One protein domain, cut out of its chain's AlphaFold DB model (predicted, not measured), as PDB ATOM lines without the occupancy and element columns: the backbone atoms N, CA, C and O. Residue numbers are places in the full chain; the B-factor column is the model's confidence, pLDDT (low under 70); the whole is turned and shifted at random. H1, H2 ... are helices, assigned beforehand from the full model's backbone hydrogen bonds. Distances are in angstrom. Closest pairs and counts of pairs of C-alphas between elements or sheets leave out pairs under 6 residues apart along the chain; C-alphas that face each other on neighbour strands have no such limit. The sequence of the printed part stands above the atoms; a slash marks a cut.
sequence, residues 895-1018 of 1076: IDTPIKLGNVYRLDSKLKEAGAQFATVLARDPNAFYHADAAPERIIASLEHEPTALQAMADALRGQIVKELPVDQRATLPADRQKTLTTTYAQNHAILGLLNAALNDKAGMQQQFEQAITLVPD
ATOM      1  N   ILE A 895     -35.875   8.228  11.164       87.94
ATOM      2  CA  ILE A 895     -37.091   8.959  11.550       87.94
ATOM      3  C   ILE A 895     -36.822  10.434  11.877       87.94
ATOM      4  O   ILE A 895     -37.729  11.252  11.762       87.94
ATOM      5  N   ASP A 896     -35.582  10.788  12.224       89.12
ATOM      6  CA  ASP A 896     -35.226  12.161  12.592       89.12
ATOM      7  C   ASP A 896     -35.184  13.093  11.370       89.12
ATOM      8  O   ASP A 896     -35.511  14.274  11.487       89.12
ATOM      9  N   THR A 897     -34.849  12.572  10.186       93.31
ATOM     10  CA  THR A 897     -34.759  13.352   8.943       93.31
ATOM     11  C   THR A 897     -36.079  14.022   8.552       93.31
ATOM     12  O   THR A 897     -36.080  15.243   8.386       93.31
ATOM     13  N   PRO A 898     -37.229  13.319   8.462       93.25
ATOM     14  CA  PRO A 898     -38.504  13.974   8.169       93.25
ATOM     15  C   PRO A 898     -38.936  14.961   9.266       93.25
ATOM     16  O   PRO A 898     -39.555  15.978   8.957       93.25
ATOM     17  N   ILE A 899     -38.561  14.746  10.536       91.38
ATOM     18  CA  ILE A 899     -38.808  15.735  11.604       91.38
ATOM     19  C   ILE A 899     -38.041  17.030  11.306       91.38
ATOM     20  O   ILE A 899     -38.593  18.131  11.394       91.38
ATOM     21  N   LYS A 900     -36.771  16.907  10.914       92.88
ATOM     22  CA  LYS A 900     -35.909  18.042  10.566       92.88
ATOM     23  C   LYS A 900     -36.369  18.733   9.278       92.88
ATOM     24  O   LYS A 900     -36.439  19.960   9.272       92.88
ATOM     25  N   LEU A 901     -36.796  17.989   8.249       94.75
ATOM     26  CA  LEU A 901     -37.408  18.550   7.031       94.75
ATOM     27  C   LEU A 901     -38.672  19.342   7.358       94.75
ATOM     28  O   LEU A 901     -38.813  20.483   6.923       94.75
ATOM     29  N   GLY A 902     -39.559  18.771   8.177       92.50
ATOM     30  CA  GLY A 902     -40.763  19.459   8.638       92.50
ATOM     31  C   GLY A 902     -40.440  20.769   9.357       92.50
ATOM     32  O   GLY A 902     -41.097  21.783   9.130       92.50
ATOM     33  N   ASN A 903     -39.377  20.790  10.165       91.62
ATOM     34  CA  ASN A 903     -38.913  22.008  10.826       91.62
ATOM     35  C   ASN A 903     -38.328  23.044   9.854       91.62
ATOM     36  O   ASN A 903     -38.620  24.226  10.029       91.62
ATOM     37  N   VAL A 904     -37.554  22.644   8.839       94.12
ATOM     38  CA  VAL A 904     -37.069  23.566   7.790       94.12
ATOM     39  C   VAL A 904     -38.244  24.191   7.048       94.12
ATOM     40  O   VAL A 904     -38.332  25.413   6.966       94.12
ATOM     41  N   TYR A 905     -39.191  23.376   6.584       94.75
ATOM     42  CA  TYR A 905     -40.375  23.854   5.873       94.75
ATOM     43  C   TYR A 905     -41.230  24.793   6.721       94.75
ATOM     44  O   TYR A 905     -41.677  25.830   6.237       94.75
ATOM     45  N   ARG A 906     -41.402  24.477   8.008       91.56
ATOM     46  CA  ARG A 906     -42.099  25.340   8.963       91.56
ATOM     47  C   ARG A 906     -41.422  26.708   9.096       91.56
ATOM     48  O   ARG A 906     -42.117  27.717   9.141       91.56
ATOM     49  N   LEU A 907     -40.090  26.753   9.169       90.94
ATOM     50  CA  LEU A 907     -39.339  28.013   9.244       90.94
ATOM     51  C   LEU A 907     -39.368  28.797   7.922       90.94
ATOM     52  O   LEU A 907     -39.400  30.024   7.947       90.94
ATOM     53  N   ASP A 908     -39.415  28.102   6.786       93.06
ATOM     54  CA  ASP A 908     -39.495  28.676   5.434       93.06
ATOM     55  C   ASP A 908     -40.941  28.991   4.985       93.06
ATOM     56  O   ASP A 908     -41.199  29.279   3.821       93.06
ATOM     57  N   SER A 909     -41.919  28.931   5.899       91.19
ATOM     58  CA  SER A 909     -43.356  29.147   5.627       91.19
ATOM     59  C   SER A 909     -43.994  28.179   4.608       91.19
ATOM     60  O   SER A 909     -45.111  28.411   4.145       91.19
ATOM     61  N   LYS A 910     -43.342  27.051   4.303       93.62
ATOM     62  CA  LYS A 910     -43.855  25.921   3.501       93.62
ATOM     63  C   LYS A 910     -44.707  24.986   4.373       93.62
ATOM     64  O   LYS A 910     -44.386  23.824   4.620       93.62
ATOM     65  N   LEU A 911     -45.769  25.534   4.955       93.00
ATOM     66  CA  LEU A 911     -46.521  24.892   6.041       93.00
ATOM     67  C   LEU A 911     -47.245  23.599   5.610       93.00
ATOM     68  O   LEU A 911     -47.375  22.665   6.404       93.00
ATOM     69  N   LYS A 912     -47.668  23.499   4.344       93.00
ATOM     70  CA  LYS A 912     -48.305  22.292   3.794       93.00
ATOM     71  C   LYS A 912     -47.320  21.125   3.709       93.00
ATOM     72  O   LYS A 912     -47.640  20.001   4.100       93.00
ATOM     73  N   GLU A 913     -46.114  21.394   3.225       94.31
ATOM     74  CA  GLU A 913     -45.002  20.451   3.145       94.31
ATOM     75  C   GLU A 913     -44.533  20.043   4.544       94.31
ATOM     76  O   GLU A 913     -44.301  18.858   4.793       94.31
ATOM     77  N   ALA A 914     -44.479  20.995   5.484       93.31
ATOM     78  CA  ALA A 914     -44.180  20.722   6.888       93.31
ATOM     79  C   ALA A 914     -45.177  19.720   7.495       93.31
ATOM     80  O   ALA A 914     -44.773  18.707   8.068       93.31
ATOM     81  N   GLY A 915     -46.479  19.955   7.297       92.62
ATOM     82  CA  GLY A 915     -47.539  19.041   7.726       92.62
ATOM     83  C   GLY A 915     -47.406  17.636   7.143       92.62
ATOM     84  O   GLY A 915     -47.557  16.656   7.868       92.62
ATOM     85  N   ALA A 916     -47.070  17.519   5.855       93.88
ATOM     86  CA  ALA A 916     -46.876  16.224   5.198       93.88
ATOM     87  C   ALA A 916     -45.698  15.427   5.792       93.88
ATOM     88  O   ALA A 916     -45.799  14.210   5.989       93.88
ATOM     89  N   GLN A 917     -44.596  16.105   6.122       93.50
ATOM     90  CA  GLN A 917     -43.437  15.479   6.763       93.50
ATOM     91  C   GLN A 917     -43.759  15.014   8.187       93.50
ATOM     92  O   GLN A 917     -43.526  13.854   8.533       93.50
ATOM     93  N   PHE A 918     -44.396  15.862   8.996       92.62
ATOM     94  CA  PHE A 918     -44.817  15.477  10.344       92.62
ATOM     95  C   PHE A 918     -45.881  14.370  10.340       92.62
ATOM     96  O   PHE A 918     -45.822  13.463  11.170       92.62
ATOM     97  N   ALA A 919     -46.804  14.368   9.375       92.81
ATOM     98  CA  ALA A 919     -47.752  13.273   9.184       92.81
ATOM     99  C   ALA A 919     -47.035  11.950   8.864       92.81
ATOM    100  O   ALA A 919     -47.416  10.905   9.384       92.81
ATOM    101  N   THR A 920     -45.954  11.985   8.077       91.25
ATOM    102  CA  THR A 920     -45.128  10.798   7.795       91.25
ATOM    103  C   THR A 920     -44.472  10.245   9.063       91.25
ATOM    104  O   THR A 920     -44.430   9.027   9.248       91.25
ATOM    105  N   VAL A 921     -44.007  11.121   9.960       90.94
ATOM    106  CA  VAL A 921     -43.441  10.733  11.265       90.94
ATOM    107  C   VAL A 921     -44.508  10.078  12.136       90.94
ATOM    108  O   VAL A 921     -44.330   8.936  12.555       90.94
ATOM    109  N   LEU A 922     -45.653  10.742  12.326       90.38
ATOM    110  CA  LEU A 922     -46.775  10.217  13.112       90.38
ATOM    111  C   LEU A 922     -47.319   8.901  12.537       90.38
ATOM    112  O   LEU A 922     -47.704   8.012  13.287       90.38
ATOM    113  N   ALA A 923     -47.305   8.724  11.215       89.75
ATOM    114  CA  ALA A 923     -47.724   7.479  10.574       89.75
ATOM    115  C   ALA A 923     -46.755   6.311  10.812       89.75
ATOM    116  O   ALA A 923     -47.150   5.161  10.606       89.75
ATOM    117  N   ARG A 924     -45.500   6.566  11.203       87.62
ATOM    118  CA  ARG A 924     -44.462   5.540  11.400       87.62
ATOM    119  C   ARG A 924     -44.169   5.283  12.870       87.62
ATOM    120  O   ARG A 924     -44.240   4.134  13.293       87.62
ATOM    121  N   ASP A 925     -43.843   6.338  13.607       86.44
ATOM    122  CA  ASP A 925     -43.513   6.299  15.028       86.44
ATOM    123  C   ASP A 925     -43.961   7.603  15.714       86.44
ATOM    124  O   ASP A 925     -43.208   8.580  15.764       86.44
ATOM    125  N   PRO A 926     -45.191   7.636  16.258       83.69
ATOM    126  CA  PRO A 926     -45.683   8.782  17.015       83.69
ATOM    127  C   PRO A 926     -44.804   9.188  18.204       83.69
ATOM    128  O   PRO A 926     -44.762  10.369  18.550       83.69
ATOM    129  N   ASN A 927     -44.086   8.246  18.831       80.31
ATOM    130  CA  ASN A 927     -43.263   8.545  20.006       80.31
ATOM    131  C   ASN A 927     -42.056   9.412  19.651       80.31
ATOM    132  O   ASN A 927     -41.641  10.241  20.465       80.31
ATOM    133  N   ALA A 928     -41.518   9.281  18.434       78.56
ATOM    134  CA  ALA A 928     -40.427  10.127  17.951       78.56
ATOM    135  C   ALA A 928     -40.790  11.624  18.018       78.56
ATOM    136  O   ALA A 928     -39.928  12.468  18.262       78.56
ATOM    137  N   PHE A 929     -42.083  11.950  17.912       76.50
ATOM    138  CA  PHE A 929     -42.599  13.315  17.999       76.50
ATOM    139  C   PHE A 929     -42.466  13.942  19.398       76.50
ATOM    140  O   PHE A 929     -42.448  15.159  19.502       76.50
ATOM    141  N   TYR A 930     -42.326  13.146  20.468       71.06
ATOM    142  CA  TYR A 930     -42.069  13.642  21.830       71.06
ATOM    143  C   TYR A 930     -40.576  13.763  22.173       71.06
ATOM    144  O   TYR A 930     -40.225  14.451  23.132       71.06
ATOM    145  N   HIS A 931     -39.697  13.080  21.434       61.72
ATOM    146  CA  HIS A 931     -38.273  12.956  21.768       61.72
ATOM    147  C   HIS A 931     -37.347  13.882  20.963       61.72
ATOM    148  O   HIS A 931     -36.211  14.097  21.378       61.72
ATOM    149  N   ALA A 932     -37.801  14.444  19.842       52.41
ATOM    150  CA  ALA A 932     -36.937  15.090  18.847       52.41
ATOM    151  C   ALA A 932     -36.773  16.624  18.988       52.41
ATOM    152  O   ALA A 932     -36.773  17.326  17.980       52.41
ATOM    153  N   ASP A 933     -36.720  17.181  20.208       52.09
ATOM    154  CA  ASP A 933     -36.791  18.644  20.479       52.09
ATOM    155  C   ASP A 933     -38.049  19.347  19.902       52.09
ATOM    156  O   ASP A 933     -38.238  20.565  19.984       52.09
ATOM    157  N   ALA A 934     -38.960  18.548  19.355       53.97
ATOM    158  CA  ALA A 934     -40.230  18.896  18.763       53.97
ATOM    159  C   ALA A 934     -41.283  18.949  19.873       53.97
ATOM    160  O   ALA A 934     -41.962  17.967  20.123       53.97
ATOM    161  N   ALA A 935     -41.419  20.068  20.585       72.31
ATOM    162  CA  ALA A 935     -42.579  20.249  21.460       72.31
ATOM    163  C   ALA A 935     -43.854  20.175  20.588       72.31
ATOM    164  O   ALA A 935     -44.042  21.087  19.768       72.31
ATOM    165  N   PRO A 936     -44.701  19.127  20.702       80.38
ATOM    166  CA  PRO A 936     -45.820  18.916  19.783       80.38
ATOM    167  C   PRO A 936     -46.755  20.120  19.735       80.38
ATOM    168  O   PRO A 936     -47.234  20.491  18.668       80.38
ATOM    169  N   GLU A 937     -46.932  20.793  20.873       83.94
ATOM    170  CA  GLU A 937     -47.737  22.004  21.004       83.94
ATOM    171  C   GLU A 937     -47.210  23.131  20.112       83.94
ATOM    172  O   GLU A 937     -47.982  23.784  19.419       83.94
ATOM    173  N   ARG A 938     -45.886  23.342  20.074       83.38
ATOM    174  CA  ARG A 938     -45.278  24.409  19.260       83.38
ATOM    175  C   ARG A 938     -45.404  24.123  17.770       83.38
ATOM    176  O   ARG A 938     -45.610  25.052  16.992       83.38
ATOM    177  N   ILE A 939     -45.259  22.860  17.371       87.56
ATOM    178  CA  ILE A 939     -45.408  22.465  15.967       87.56
ATOM    179  C   ILE A 939     -46.863  22.624  15.536       87.56
ATOM    180  O   ILE A 939     -47.121  23.256  14.517       87.56
ATOM    181  N   ILE A 940     -47.810  22.122  16.325       89.62
ATOM    182  CA  ILE A 940     -49.240  22.219  16.011       89.62
ATOM    183  C   ILE A 940     -49.675  23.687  15.942       89.62
ATOM    184  O   ILE A 940     -50.271  24.087  14.946       89.62
ATOM    185  N   ALA A 941     -49.292  24.512  16.922       86.94
ATOM    186  CA  ALA A 941     -49.603  25.944  16.927       86.94
ATOM    187  C   ALA A 941     -49.037  26.676  15.696       86.94
ATOM    188  O   ALA A 941     -49.686  27.545  15.128       86.94
ATOM    189  N   SER A 942     -47.845  26.303  15.222       88.06
ATOM    190  CA  SER A 942     -47.266  26.915  14.016       88.06
ATOM    191  C   SER A 942     -48.002  26.579  12.711       88.06
ATOM    192  O   SER A 942     -47.773  27.236  11.699       88.06
ATOM    193  N   LEU A 943     -48.858  25.553  12.728       91.06
ATOM    194  CA  LEU A 943     -49.631  25.072  11.582       91.06
ATOM    195  C   LEU A 943     -51.118  25.452  11.679       91.06
ATOM    196  O   LEU A 943     -51.905  25.026  10.838       91.06
ATOM    197  N   GLU A 944     -51.514  26.265  12.667       86.88
ATOM    198  CA  GLU A 944     -52.916  26.618  12.953       86.88
ATOM    199  C   GLU A 944     -53.637  27.262  11.755       86.88
ATOM    200  O   GLU A 944     -54.830  27.052  11.545       86.88
ATOM    201  N   HIS A 945     -52.908  27.991  10.906       87.31
ATOM    202  CA  HIS A 945     -53.453  28.618   9.699       87.31
ATOM    203  C   HIS A 945     -53.476  27.707   8.458       87.31
ATOM    204  O   HIS A 945     -53.931  28.138   7.403       87.31
ATOM    205  N   GLU A 946     -53.043  26.447   8.573       94.12
ATOM    206  CA  GLU A 946     -53.051  25.457   7.491       94.12
ATOM    207  C   GLU A 946     -53.820  24.188   7.894       94.12
ATOM    208  O   GLU A 946     -53.231  23.148   8.210       94.12
ATOM    209  N   PRO A 947     -55.165  24.213   7.842       91.69
ATOM    210  CA  PRO A 947     -55.993  23.100   8.304       91.69
ATOM    211  C   PRO A 947     -55.738  21.797   7.531       91.69
ATOM    212  O   PRO A 947     -55.913  20.710   8.075       91.69
ATOM    213  N   THR A 948     -55.275  21.877   6.277       93.25
ATOM    214  CA  THR A 948     -54.939  20.685   5.479       93.25
ATOM    215  C   THR A 948     -53.718  19.933   6.019       93.25
ATOM    216  O   THR A 948     -53.709  18.701   6.007       93.25
ATOM    217  N   ALA A 949     -52.721  20.652   6.546       92.62
ATOM    218  CA  ALA A 949     -51.539  20.084   7.191       92.62
ATOM    219  C   ALA A 949     -51.909  19.386   8.510       92.62
ATOM    220  O   ALA A 949     -51.544  18.230   8.731       92.62
ATOM    221  N   LEU A 950     -52.694  20.068   9.350       94.25
ATOM    222  CA  LEU A 950     -53.188  19.536  10.623       94.25
ATOM    223  C   LEU A 950     -54.060  18.290  10.431       94.25
ATOM    224  O   LEU A 950     -53.905  17.304  11.154       94.25
ATOM    225  N   GLN A 951     -54.935  18.301   9.423       94.56
ATOM    226  CA  GLN A 951     -55.782  17.157   9.094       94.56
ATOM    227  C   GLN A 951     -54.946  15.941   8.667       94.56
ATOM    228  O   GLN A 951     -55.190  14.839   9.155       94.56
ATOM    229  N   ALA A 952     -53.924  16.130   7.826       94.06
ATOM    230  CA  ALA A 952     -53.033  15.044   7.414       94.06
ATOM    231  C   ALA A 952     -52.300  14.406   8.610       94.06
ATOM    232  O   ALA A 952     -52.201  13.180   8.698       94.06
ATOM    233  N   MET A 953     -51.830  15.225   9.557       94.50
ATOM    234  CA  MET A 953     -51.220  14.750  10.805       94.50
ATOM    235  C   MET A 953     -52.218  13.968  11.671       94.50
ATOM    236  O   MET A 953     -51.884  12.897  12.183       94.50
ATOM    237  N   ALA A 954     -53.448  14.471  11.810       94.56
ATOM    238  CA  ALA A 954     -54.501  13.811  12.579       94.56
ATOM    239  C   ALA A 954     -54.876  12.451  11.973       94.56
ATOM    240  O   ALA A 954     -54.996  11.464  12.699       94.56
ATOM    241  N   ASP A 955     -55.005  12.368  10.650       94.75
ATOM    242  CA  ASP A 955     -55.347  11.130   9.945       94.75
ATOM    243  C   ASP A 955     -54.237  10.078  10.048       94.75
ATOM    244  O   ASP A 955     -54.518   8.903  10.309       94.75
ATOM    245  N   ALA A 956     -52.972  10.493   9.936       93.25
ATOM    246  CA  ALA A 956     -51.821   9.622  10.166       93.25
ATOM    247  C   ALA A 956     -51.841   8.998  11.571       93.25
ATOM    248  O   ALA A 956     -51.670   7.784  11.727       93.25
ATOM    249  N   LEU A 957     -52.100   9.819  12.589       92.81
ATOM    250  CA  LEU A 957     -52.129   9.384  13.981       92.81
ATOM    251  C   LEU A 957     -53.357   8.523  14.307       92.81
ATOM    252  O   LEU A 957     -53.222   7.511  14.994       92.81
ATOM    253  N   ARG A 958     -54.537   8.839  13.752       93.94
ATOM    254  CA  ARG A 958     -55.726   7.965  13.822       93.94
ATOM    255  C   ARG A 958     -55.416   6.577  13.264       93.94
ATOM    256  O   ARG A 958     -55.770   5.575  13.880       93.94
ATOM    257  N   GLY A 959     -54.698   6.506  12.141       91.25
ATOM    258  CA  GLY A 959     -54.244   5.244  11.553       91.25
ATOM    259  C   GLY A 959     -53.312   4.428  12.457       91.25
ATOM    260  O   GLY A 959     -53.294   3.201  12.351       91.25
ATOM    261  N   GLN A 960     -52.557   5.072  13.354       90.06
ATOM    262  CA  GLN A 960     -51.752   4.392  14.374       90.06
ATOM    263  C   GLN A 960     -52.575   3.968  15.591       90.06
ATOM    264  O   GLN A 960     -52.447   2.826  16.024       90.06
ATOM    265  N   ILE A 961     -53.478   4.822  16.079       90.00
ATOM    266  CA  ILE A 961     -54.363   4.507  17.215       90.00
ATOM    267  C   ILE A 961     -55.233   3.275  16.918       90.00
ATOM    268  O   ILE A 961     -55.430   2.425  17.779       90.00
ATOM    269  N   VAL A 962     -55.690   3.098  15.674       89.00
ATOM    270  CA  VAL A 962     -56.449   1.897  15.259       89.00
ATOM    271  C   VAL A 962     -55.639   0.597  15.403       89.00
ATOM    272  O   VAL A 962     -56.221  -0.475  15.554       89.00
ATOM    273  N   LYS A 963     -54.303   0.665  15.366       87.81
ATOM    274  CA  LYS A 963     -53.415  -0.501  15.516       87.81
ATOM    275  C   LYS A 963     -53.094  -0.822  16.978       87.81
ATOM    276  O   LYS A 963     -52.377  -1.790  17.236       87.81
ATOM    277  N   GLU A 964     -53.567  -0.017  17.927       87.38
ATOM    278  CA  GLU A 964     -53.315  -0.238  19.346       87.38
ATOM    279  C   GLU A 964     -53.950  -1.539  19.836       87.38
ATOM    280  O   GLU A 964     -55.061  -1.917  19.462       87.38
ATOM    281  N   LEU A 965     -53.222  -2.250  20.697       83.62
ATOM    282  CA  LEU A 965     -53.689  -3.526  21.216       83.62
ATOM    283  C   LEU A 965     -54.905  -3.329  22.141       83.62
ATOM    284  O   LEU A 965     -54.859  -2.484  23.050       83.62
ATOM    285  N   PRO A 966     -55.954  -4.165  22.004       85.25
ATOM    286  CA  PRO A 966     -57.062  -4.196  22.950       85.25
ATOM    287  C   PRO A 966     -56.573  -4.400  24.391       85.25
ATOM    288  O   PRO A 966     -55.536  -5.028  24.625       85.25
ATOM    289  N   VAL A 967     -57.330  -3.882  25.364       81.75
ATOM    290  CA  VAL A 967     -56.982  -3.943  26.799       81.75
ATOM    291  C   VAL A 967     -56.681  -5.377  27.244       81.75
ATOM    292  O   VAL A 967     -55.661  -5.616  27.890       81.75
ATOM    293  N   ASP A 968     -57.497  -6.337  26.807       83.75
ATOM    294  CA  ASP A 968     -57.369  -7.752  27.173       83.75
ATOM    295  C   ASP A 968     -56.057  -8.368  26.672       83.75
ATOM    296  O   ASP A 968     -55.395  -9.112  27.392       83.75
ATOM    297  N   GLN A 969     -55.628  -8.016  25.456       85.00
ATOM    298  CA  GLN A 969     -54.359  -8.492  24.900       85.00
ATOM    299  C   GLN A 969     -53.167  -7.827  25.598       85.00
ATOM    300  O   GLN A 969     -52.175  -8.491  25.899       85.00
ATOM    301  N   ARG A 970     -53.266  -6.535  25.931       84.75
ATOM    302  CA  ARG A 970     -52.223  -5.832  26.696       84.75
ATOM    303  C   ARG A 970     -52.021  -6.401  28.097       84.75
ATOM    304  O   ARG A 970     -50.881  -6.457  28.549       84.75
ATOM    305  N   ALA A 971     -53.090  -6.842  28.759       82.25
ATOM    306  CA  ALA A 971     -53.031  -7.422  30.102       82.25
ATOM    307  C   ALA A 971     -52.248  -8.749  30.164       82.25
ATOM    308  O   ALA A 971     -51.824  -9.160  31.240       82.25
ATOM    309  N   THR A 972     -52.025  -9.404  29.019       86.25
ATOM    310  CA  THR A 972     -51.234 -10.647  28.924       86.25
ATOM    311  C   THR A 972     -49.729 -10.423  28.749       86.25
ATOM    312  O   THR A 972     -48.958 -11.382  28.744       86.25
ATOM    313  N   LEU A 973     -49.290  -9.170  28.591       84.31
ATOM    314  CA  LEU A 973     -47.883  -8.824  28.403       84.31
ATOM    315  C   LEU A 973     -47.150  -8.668  29.752       84.31
ATOM    316  O   LEU A 973     -47.774  -8.345  30.760       84.31
ATOM    317  N   PRO A 974     -45.813  -8.827  29.776       88.44
ATOM    318  CA  PRO A 974     -44.989  -8.472  30.932       88.44
ATOM    319  C   PRO A 974     -45.216  -7.023  31.404       88.44
ATOM    320  O   PRO A 974     -45.460  -6.130  30.588       88.44
ATOM    321  N   ALA A 975     -45.124  -6.781  32.717       80.50
ATOM    322  CA  ALA A 975     -45.507  -5.509  33.344       80.50
ATOM    323  C   ALA A 975     -44.709  -4.287  32.838       80.50
ATOM    324  O   ALA A 975     -45.249  -3.188  32.706       80.50
ATOM    325  N   ASP A 976     -43.430  -4.470  32.517       75.69
ATOM    326  CA  ASP A 976     -42.551  -3.464  31.910       75.69
ATOM    327  C   ASP A 976     -43.014  -3.078  30.496       75.69
ATOM    328  O   ASP A 976     -43.137  -1.892  30.163       75.69
ATOM    329  N   ARG A 977     -43.358  -4.080  29.680       81.88
ATOM    330  CA  ARG A 977     -43.891  -3.882  28.328       81.88
ATOM    331  C   ARG A 977     -45.272  -3.236  28.367       81.88
ATOM    332  O   ARG A 977     -45.545  -2.342  27.569       81.88
ATOM    333  N   GLN A 978     -46.116  -3.641  29.314       84.25
ATOM    334  CA  GLN A 978     -47.427  -3.039  29.544       84.25
ATOM    335  C   GLN A 978     -47.289  -1.552  29.890       84.25
ATOM    336  O   GLN A 978     -47.916  -0.717  29.243       84.25
ATOM    337  N   LYS A 979     -46.421  -1.203  30.849       84.50
ATOM    338  CA  LYS A 979     -46.172   0.192  31.246       84.50
ATOM    339  C   LYS A 979     -45.688   1.050  30.071       84.50
ATOM    340  O   LYS A 979     -46.168   2.170  29.886       84.50
ATOM    341  N   THR A 980     -44.774   0.514  29.265       85.19
ATOM    342  CA  THR A 980     -44.213   1.206  28.094       85.19
ATOM    343  C   THR A 980     -45.286   1.482  27.035       85.19
ATOM    344  O   THR A 980     -45.436   2.621  26.587       85.19
ATOM    345  N   LEU A 981     -46.088   0.470  26.684       86.69
ATOM    346  CA  LEU A 981     -47.172   0.611  25.706       86.69
ATOM    347  C   LEU A 981     -48.281   1.543  26.199       86.69
ATOM    348  O   LEU A 981     -48.742   2.386  25.440       86.69
ATOM    349  N   THR A 982     -48.685   1.445  27.466       87.88
ATOM    350  CA  THR A 982     -49.699   2.341  28.044       87.88
ATOM    351  C   THR A 982     -49.260   3.802  27.983       87.88
ATOM    352  O   THR A 982     -50.067   4.664  27.644       87.88
ATOM    353  N   THR A 983     -47.979   4.076  28.246       86.81
ATOM    354  CA  THR A 983     -47.420   5.433  28.136       86.81
ATOM    355  C   THR A 983     -47.453   5.931  26.689       86.81
ATOM    356  O   THR A 983     -47.920   7.038  26.441       86.81
ATOM    357  N   THR A 984     -47.041   5.083  25.741       87.88
ATOM    358  CA  THR A 984     -47.063   5.370  24.293       87.88
ATOM    359  C   THR A 984     -48.479   5.672  23.788       87.88
ATOM    360  O   THR A 984     -48.710   6.657  23.099       87.88
ATOM    361  N   TYR A 985     -49.465   4.858  24.163       91.88
ATOM    362  CA  TYR A 985     -50.847   5.040  23.706       91.88
ATOM    363  C   TYR A 985     -51.456   6.322  24.282       91.88
ATOM    364  O   TYR A 985     -52.102   7.092  23.575       91.88
ATOM    365  N   ALA A 986     -51.182   6.621  25.556       91.06
ATOM    366  CA  ALA A 986     -51.622   7.875  26.158       91.06
ATOM    367  C   ALA A 986     -51.011   9.099  25.453       91.06
ATOM    368  O   ALA A 986     -51.709  10.082  25.204       91.06
ATOM    369  N   GLN A 987     -49.735   9.013  25.074       90.12
ATOM    370  CA  GLN A 987     -49.035  10.022  24.279       90.12
ATOM    371  C   GLN A 987     -49.683  10.239  22.901       90.12
ATOM    372  O   GLN A 987     -49.894  11.394  22.519       90.12
ATOM    373  N   ASN A 988     -50.052   9.165  22.193       91.75
ATOM    374  CA  ASN A 988     -50.764   9.232  20.910       91.75
ATOM    375  C   ASN A 988     -52.097   9.971  21.044       91.75
ATOM    376  O   ASN A 988     -52.383  10.906  20.297       91.75
ATOM    377  N   HIS A 989     -52.904   9.577  22.027       93.44
ATOM    378  CA  HIS A 989     -54.194  10.205  22.288       93.44
ATOM    379  C   HIS A 989     -54.046  11.689  22.661       93.44
ATOM    380  O   HIS A 989     -54.811  12.518  22.174       93.44
ATOM    381  N   ALA A 990     -53.028  12.057  23.443       92.19
ATOM    382  CA  ALA A 990     -52.760  13.456  23.772       92.19
ATOM    383  C   ALA A 990     -52.387  14.297  22.533       92.19
ATOM    384  O   ALA A 990     -52.935  15.387  22.363       92.19
ATOM    385  N   ILE A 991     -51.539  13.791  21.621       91.56
ATOM    386  CA  ILE A 991     -51.222  14.498  20.359       91.56
ATOM    387  C   ILE A 991     -52.481  14.648  19.497       91.56
ATOM    388  O   ILE A 991     -52.732  15.730  18.969       91.56
ATOM    389  N   LEU A 992     -53.294  13.594  19.359       94.00
ATOM    390  CA  LEU A 992     -54.525  13.678  18.568       94.00
ATOM    391  C   LEU A 992     -55.526  14.664  19.188       94.00
ATOM    392  O   LEU A 992     -56.213  15.377  18.459       94.00
ATOM    393  N   GLY A 993     -55.573  14.746  20.519       93.88
ATOM    394  CA  GLY A 993     -56.332  15.758  21.248       93.88
ATOM    395  C   GLY A 993     -55.903  17.180  20.886       93.88
ATOM    396  O   GLY A 993     -56.757  17.996  20.543       93.88
ATOM    397  N   LEU A 994     -54.594  17.460  20.888       92.25
ATOM    398  CA  LEU A 994     -54.037  18.757  20.470       92.25
ATOM    399  C   LEU A 994     -54.375  19.086  19.006       92.25
ATOM    400  O   LEU A 994     -54.801  20.200  18.709       92.25
ATOM    401  N   LEU A 995     -54.241  18.116  18.098       93.19
ATOM    402  CA  LEU A 995     -54.564  18.290  16.676       93.19
ATOM    403  C   LEU A 995     -56.051  18.586  16.450       93.19
ATOM    404  O   LEU A 995     -56.389  19.492  15.692       93.19
ATOM    405  N   ASN A 996     -56.942  17.863  17.131       94.56
ATOM    406  CA  ASN A 996     -58.380  18.123  17.069       94.56
ATOM    407  C   ASN A 996     -58.723  19.513  17.636       94.56
ATOM    408  O   ASN A 996     -59.612  20.175  17.107       94.56
ATOM    409  N   ALA A 997     -58.004  19.982  18.667       92.38
ATOM    410  CA  ALA A 997     -58.181  21.334  19.203       92.38
ATOM    411  C   ALA A 997     -57.852  22.402  18.150       92.38
ATOM    412  O   ALA A 997     -58.673  23.282  17.904       92.38
ATOM    413  N   ALA A 998     -56.705  22.263  17.475       92.06
ATOM    414  CA  ALA A 998     -56.275  23.166  16.404       92.06
ATOM    415  C   ALA A 998     -57.197  23.118  15.169       92.06
ATOM    416  O   ALA A 998     -57.371  24.115  14.477       92.06
ATOM    417  N   LEU A 999     -57.848  21.977  14.914       93.00
ATOM    418  CA  LEU A 999     -58.886  21.820  13.885       93.00
ATOM    419  C   LEU A 999     -60.281  22.304  14.335       93.00
ATOM    420  O   LEU A 999     -61.242  22.193  13.573       93.00
ATOM    421  N   ASN A1000     -60.413  22.825  15.561       90.81
ATOM    422  CA  ASN A1000     -61.672  23.229  16.194       90.81
ATOM    423  C   ASN A1000     -62.716  22.088  16.337       90.81
ATOM    424  O   ASN A1000     -63.914  22.339  16.486       90.81
ATOM    425  N   ASP A1001     -62.274  20.825  16.351       93.06
ATOM    426  CA  ASP A1001     -63.088  19.649  16.686       93.06
ATOM    427  C   ASP A1001     -63.118  19.440  18.207       93.06
ATOM    428  O   ASP A1001     -62.341  18.680  18.795       93.06
ATOM    429  N   LYS A1002     -64.039  20.146  18.868       92.94
ATOM    430  CA  LYS A1002     -64.157  20.137  20.334       92.94
ATOM    431  C   LYS A1002     -64.498  18.752  20.892       92.94
ATOM    432  O   LYS A1002     -63.956  18.376  21.929       92.94
ATOM    433  N   ALA A1003     -65.376  18.006  20.221       92.12
ATOM    434  CA  ALA A1003     -65.824  16.696  20.686       92.12
ATOM    435  C   ALA A1003     -64.707  15.653  20.556       92.12
ATOM    436  O   ALA A1003     -64.414  14.936  21.515       92.12
ATOM    437  N   GLY A1004     -64.031  15.625  19.403       91.62
ATOM    438  CA  GLY A1004     -62.877  14.762  19.193       91.62
ATOM    439  C   GLY A1004     -61.738  15.097  20.150       91.62
ATOM    440  O   GLY A1004     -61.135  14.193  20.719       91.62
ATOM    441  N   MET A1005     -61.444  16.377  20.386       95.38
ATOM    442  CA  MET A1005     -60.396  16.804  21.322       95.38
ATOM    443  C   MET A1005     -60.643  16.301  22.752       95.38
ATOM    444  O   MET A1005     -59.756  15.670  23.331       95.38
ATOM    445  N   GLN A1006     -61.851  16.503  23.293       94.75
ATOM    446  CA  GLN A1006     -62.202  16.042  24.643       94.75
ATOM    447  C   GLN A1006     -62.085  14.522  24.771       94.75
ATOM    448  O   GLN A1006     -61.434  14.032  25.694       94.75
ATOM    449  N   GLN A1007     -62.637  13.784  23.803       95.25
ATOM    450  CA  GLN A1007     -62.595  12.323  23.787       95.25
ATOM    451  C   GLN A1007     -61.159  11.789  23.875       95.25
ATOM    452  O   GLN A1007     -60.880  10.866  24.641       95.25
ATOM    453  N   GLN A1008     -60.234  12.353  23.091       95.50
ATOM    454  CA  GLN A1008     -58.861  11.851  23.063       95.50
ATOM    455  C   GLN A1008     -58.088  12.202  24.342       95.50
ATOM    456  O   GLN A1008     -57.385  11.348  24.880       95.50
ATOM    457  N   PHE A1009     -58.249  13.406  24.896       95.69
ATOM    458  CA  PHE A1009     -57.598  13.747  26.165       95.69
ATOM    459  C   PHE A1009     -58.130  12.932  27.347       95.69
ATOM    460  O   PHE A1009     -57.349  12.511  28.202       95.69
ATOM    461  N   GLU A1010     -59.433  12.654  27.392       94.62
ATOM    462  CA  GLU A1010     -60.017  11.768  28.405       94.62
ATOM    463  C   GLU A1010     -59.452  10.349  28.310       94.62
ATOM    464  O   GLU A1010     -59.135   9.739  29.335       94.62
ATOM    465  N   GLN A1011     -59.234   9.852  27.093       94.25
ATOM    466  CA  GLN A1011     -58.591   8.562  26.868       94.25
ATOM    467  C   GLN A1011     -57.122   8.561  27.328       94.25
ATOM    468  O   GLN A1011     -56.703   7.638  28.032       94.25
ATOM    469  N   ALA A1012     -56.349   9.607  27.013       93.75
ATOM    470  CA  ALA A1012     -54.963   9.754  27.473       93.75
ATOM    471  C   ALA A1012     -54.858   9.769  29.009       93.75
ATOM    472  O   ALA A1012     -54.023   9.077  29.597       93.75
ATOM    473  N   ILE A1013     -55.751  10.512  29.670       94.88
ATOM    474  CA  ILE A1013     -55.828  10.600  31.133       94.88
ATOM    475  C   ILE A1013     -56.289   9.274  31.746       94.88
ATOM    476  O   ILE A1013     -55.795   8.890  32.801       94.88
ATOM    477  N   THR A1014     -57.201   8.546  31.105       93.62
ATOM    478  CA  THR A1014     -57.644   7.227  31.590       93.62
ATOM    479  C   THR A1014     -56.498   6.215  31.573       93.62
ATOM    480  O   THR A1014     -56.368   5.409  32.494       93.62
ATOM    481  N   LEU A1015     -55.640   6.272  30.552       91.06
ATOM    482  CA  LEU A1015     -54.471   5.399  30.432       91.06
ATOM    483  C   LEU A1015     -53.374   5.742  31.450       91.06
ATOM    484  O   LEU A1015     -52.770   4.830  32.017       91.06
ATOM    485  N   VAL A1016     -53.108   7.032  31.688       92.25
ATOM    486  CA  VAL A1016     -52.090   7.496  32.648       92.25
ATOM    487  C   VAL A1016     -52.649   8.648  33.506       92.25
ATOM    488  O   VAL A1016     -52.366   9.820  33.238       92.25
ATOM    489  N   PRO A1017     -53.424   8.340  34.565       90.62
ATOM    490  CA  PRO A1017     -54.167   9.347  35.337       90.62
ATOM    491  C   PRO A1017     -53.281  10.303  36.140       90.62
ATOM    492  O   PRO A1017     -53.693  11.440  36.406       90.62
ATOM    493  N   ASP A1018     -52.069   9.852  36.470       89.56
ATOM    494  CA  ASP A1018     -51.081  10.574  37.272       89.56
ATOM    495  C   ASP A1018     -50.097  11.406  36.431       89.56
ATOM    496  O   ASP A1018     -49.132  11.959  36.968       89.56
TER     497      ASP A1018
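Overview. This is residues 895 to 1018 of the 1076 residues of the protein "O-antigen ligase family protein" of Herpetosiphonaceae bacterium (UniProt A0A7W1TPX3). The long helices run nearly side by side in two uneven layers: H1, H2 and H5 make a row, and over it lies a second layer, formed by the hairpin of H7 and H8 with the short H3 and H4. H7, the longest helix, packs on H5 and reaches beyond that row at its first end, where the short H6 lies; H8 packs on H7 alone. The printed part has 124 residues with eight named helices, H1 to H8 in order along the chain, and no named strand; its class is all helix. The whole is compact, with a radius of gyration of the C-alphas of 14.6 A, and spans 47 by 31 by 24 A.

Arrangement. H1, residues 896 to 907, and H2, residues 911 to 924, are a helical hairpin; they touch, closest at the C-alphas of Gly 902 and Ala 914, 4.0 A apart, at a shallow tilt of 20 degrees, opposite ways. H3, residues 928 to 931, touches H2 only at the corner, with the C-alphas of Leu 922 and Phe 929 closest at 7.1 A. H5, residues 947 to 961, touches H2 at a shallow tilt of 1 degree, the same way, closest at the C-alphas of Ala 919 and Met 953, 4.1 A. H7, residues 975 to 998, touches H5 at 22 degrees, a shallow tilt, opposite ways; the C-alphas of Ala 954 and Leu 992 are closest, 6.0 A. H4, residues 936 to 942, touches H7 at its residues 991 to 998 alone, closest at the C-alphas of Ile 940 and Leu 995, 6.7 A. H8, residues 1002 to 1015, forms a helical hairpin with H7, at a shallow tilt of 16 degrees, closest at the C-alphas of Ala 986 and Ala 1012, 4.1 A. H6, residues 967 to 970, is close to H7 but not clearly touching, with the C-alphas of Arg 970 and Gln 978 6.2 A apart. H1 and H8 are apart. Every O i to N i+4 pair is within hydrogen-bond range in H1, H2, H4, H5, H7 and H8; H3 and H6 are too short for one.

Along the chain. H1 begins at C-alpha 896, (-35.226, 12.161, 12.592), and is 16.7 A long. H2 measures 20.2 A, H5 20.7 A and H8 20.3 A. H7 runs 35.0 A, from C-alpha 975 at (-45.507, -5.509, 33.344). H8 ends at C-alpha 1015, (-54.471, 5.399, 30.432).

Size, cuts and confidence. The C-alphas of Asp 908 and Thr 972 are the two farthest apart, 47.3 A. The printed part has no cut, and the links between successive helices are tight. The mean pLDDT of the printed part is 88.7; residues 931 to 934 are under 70.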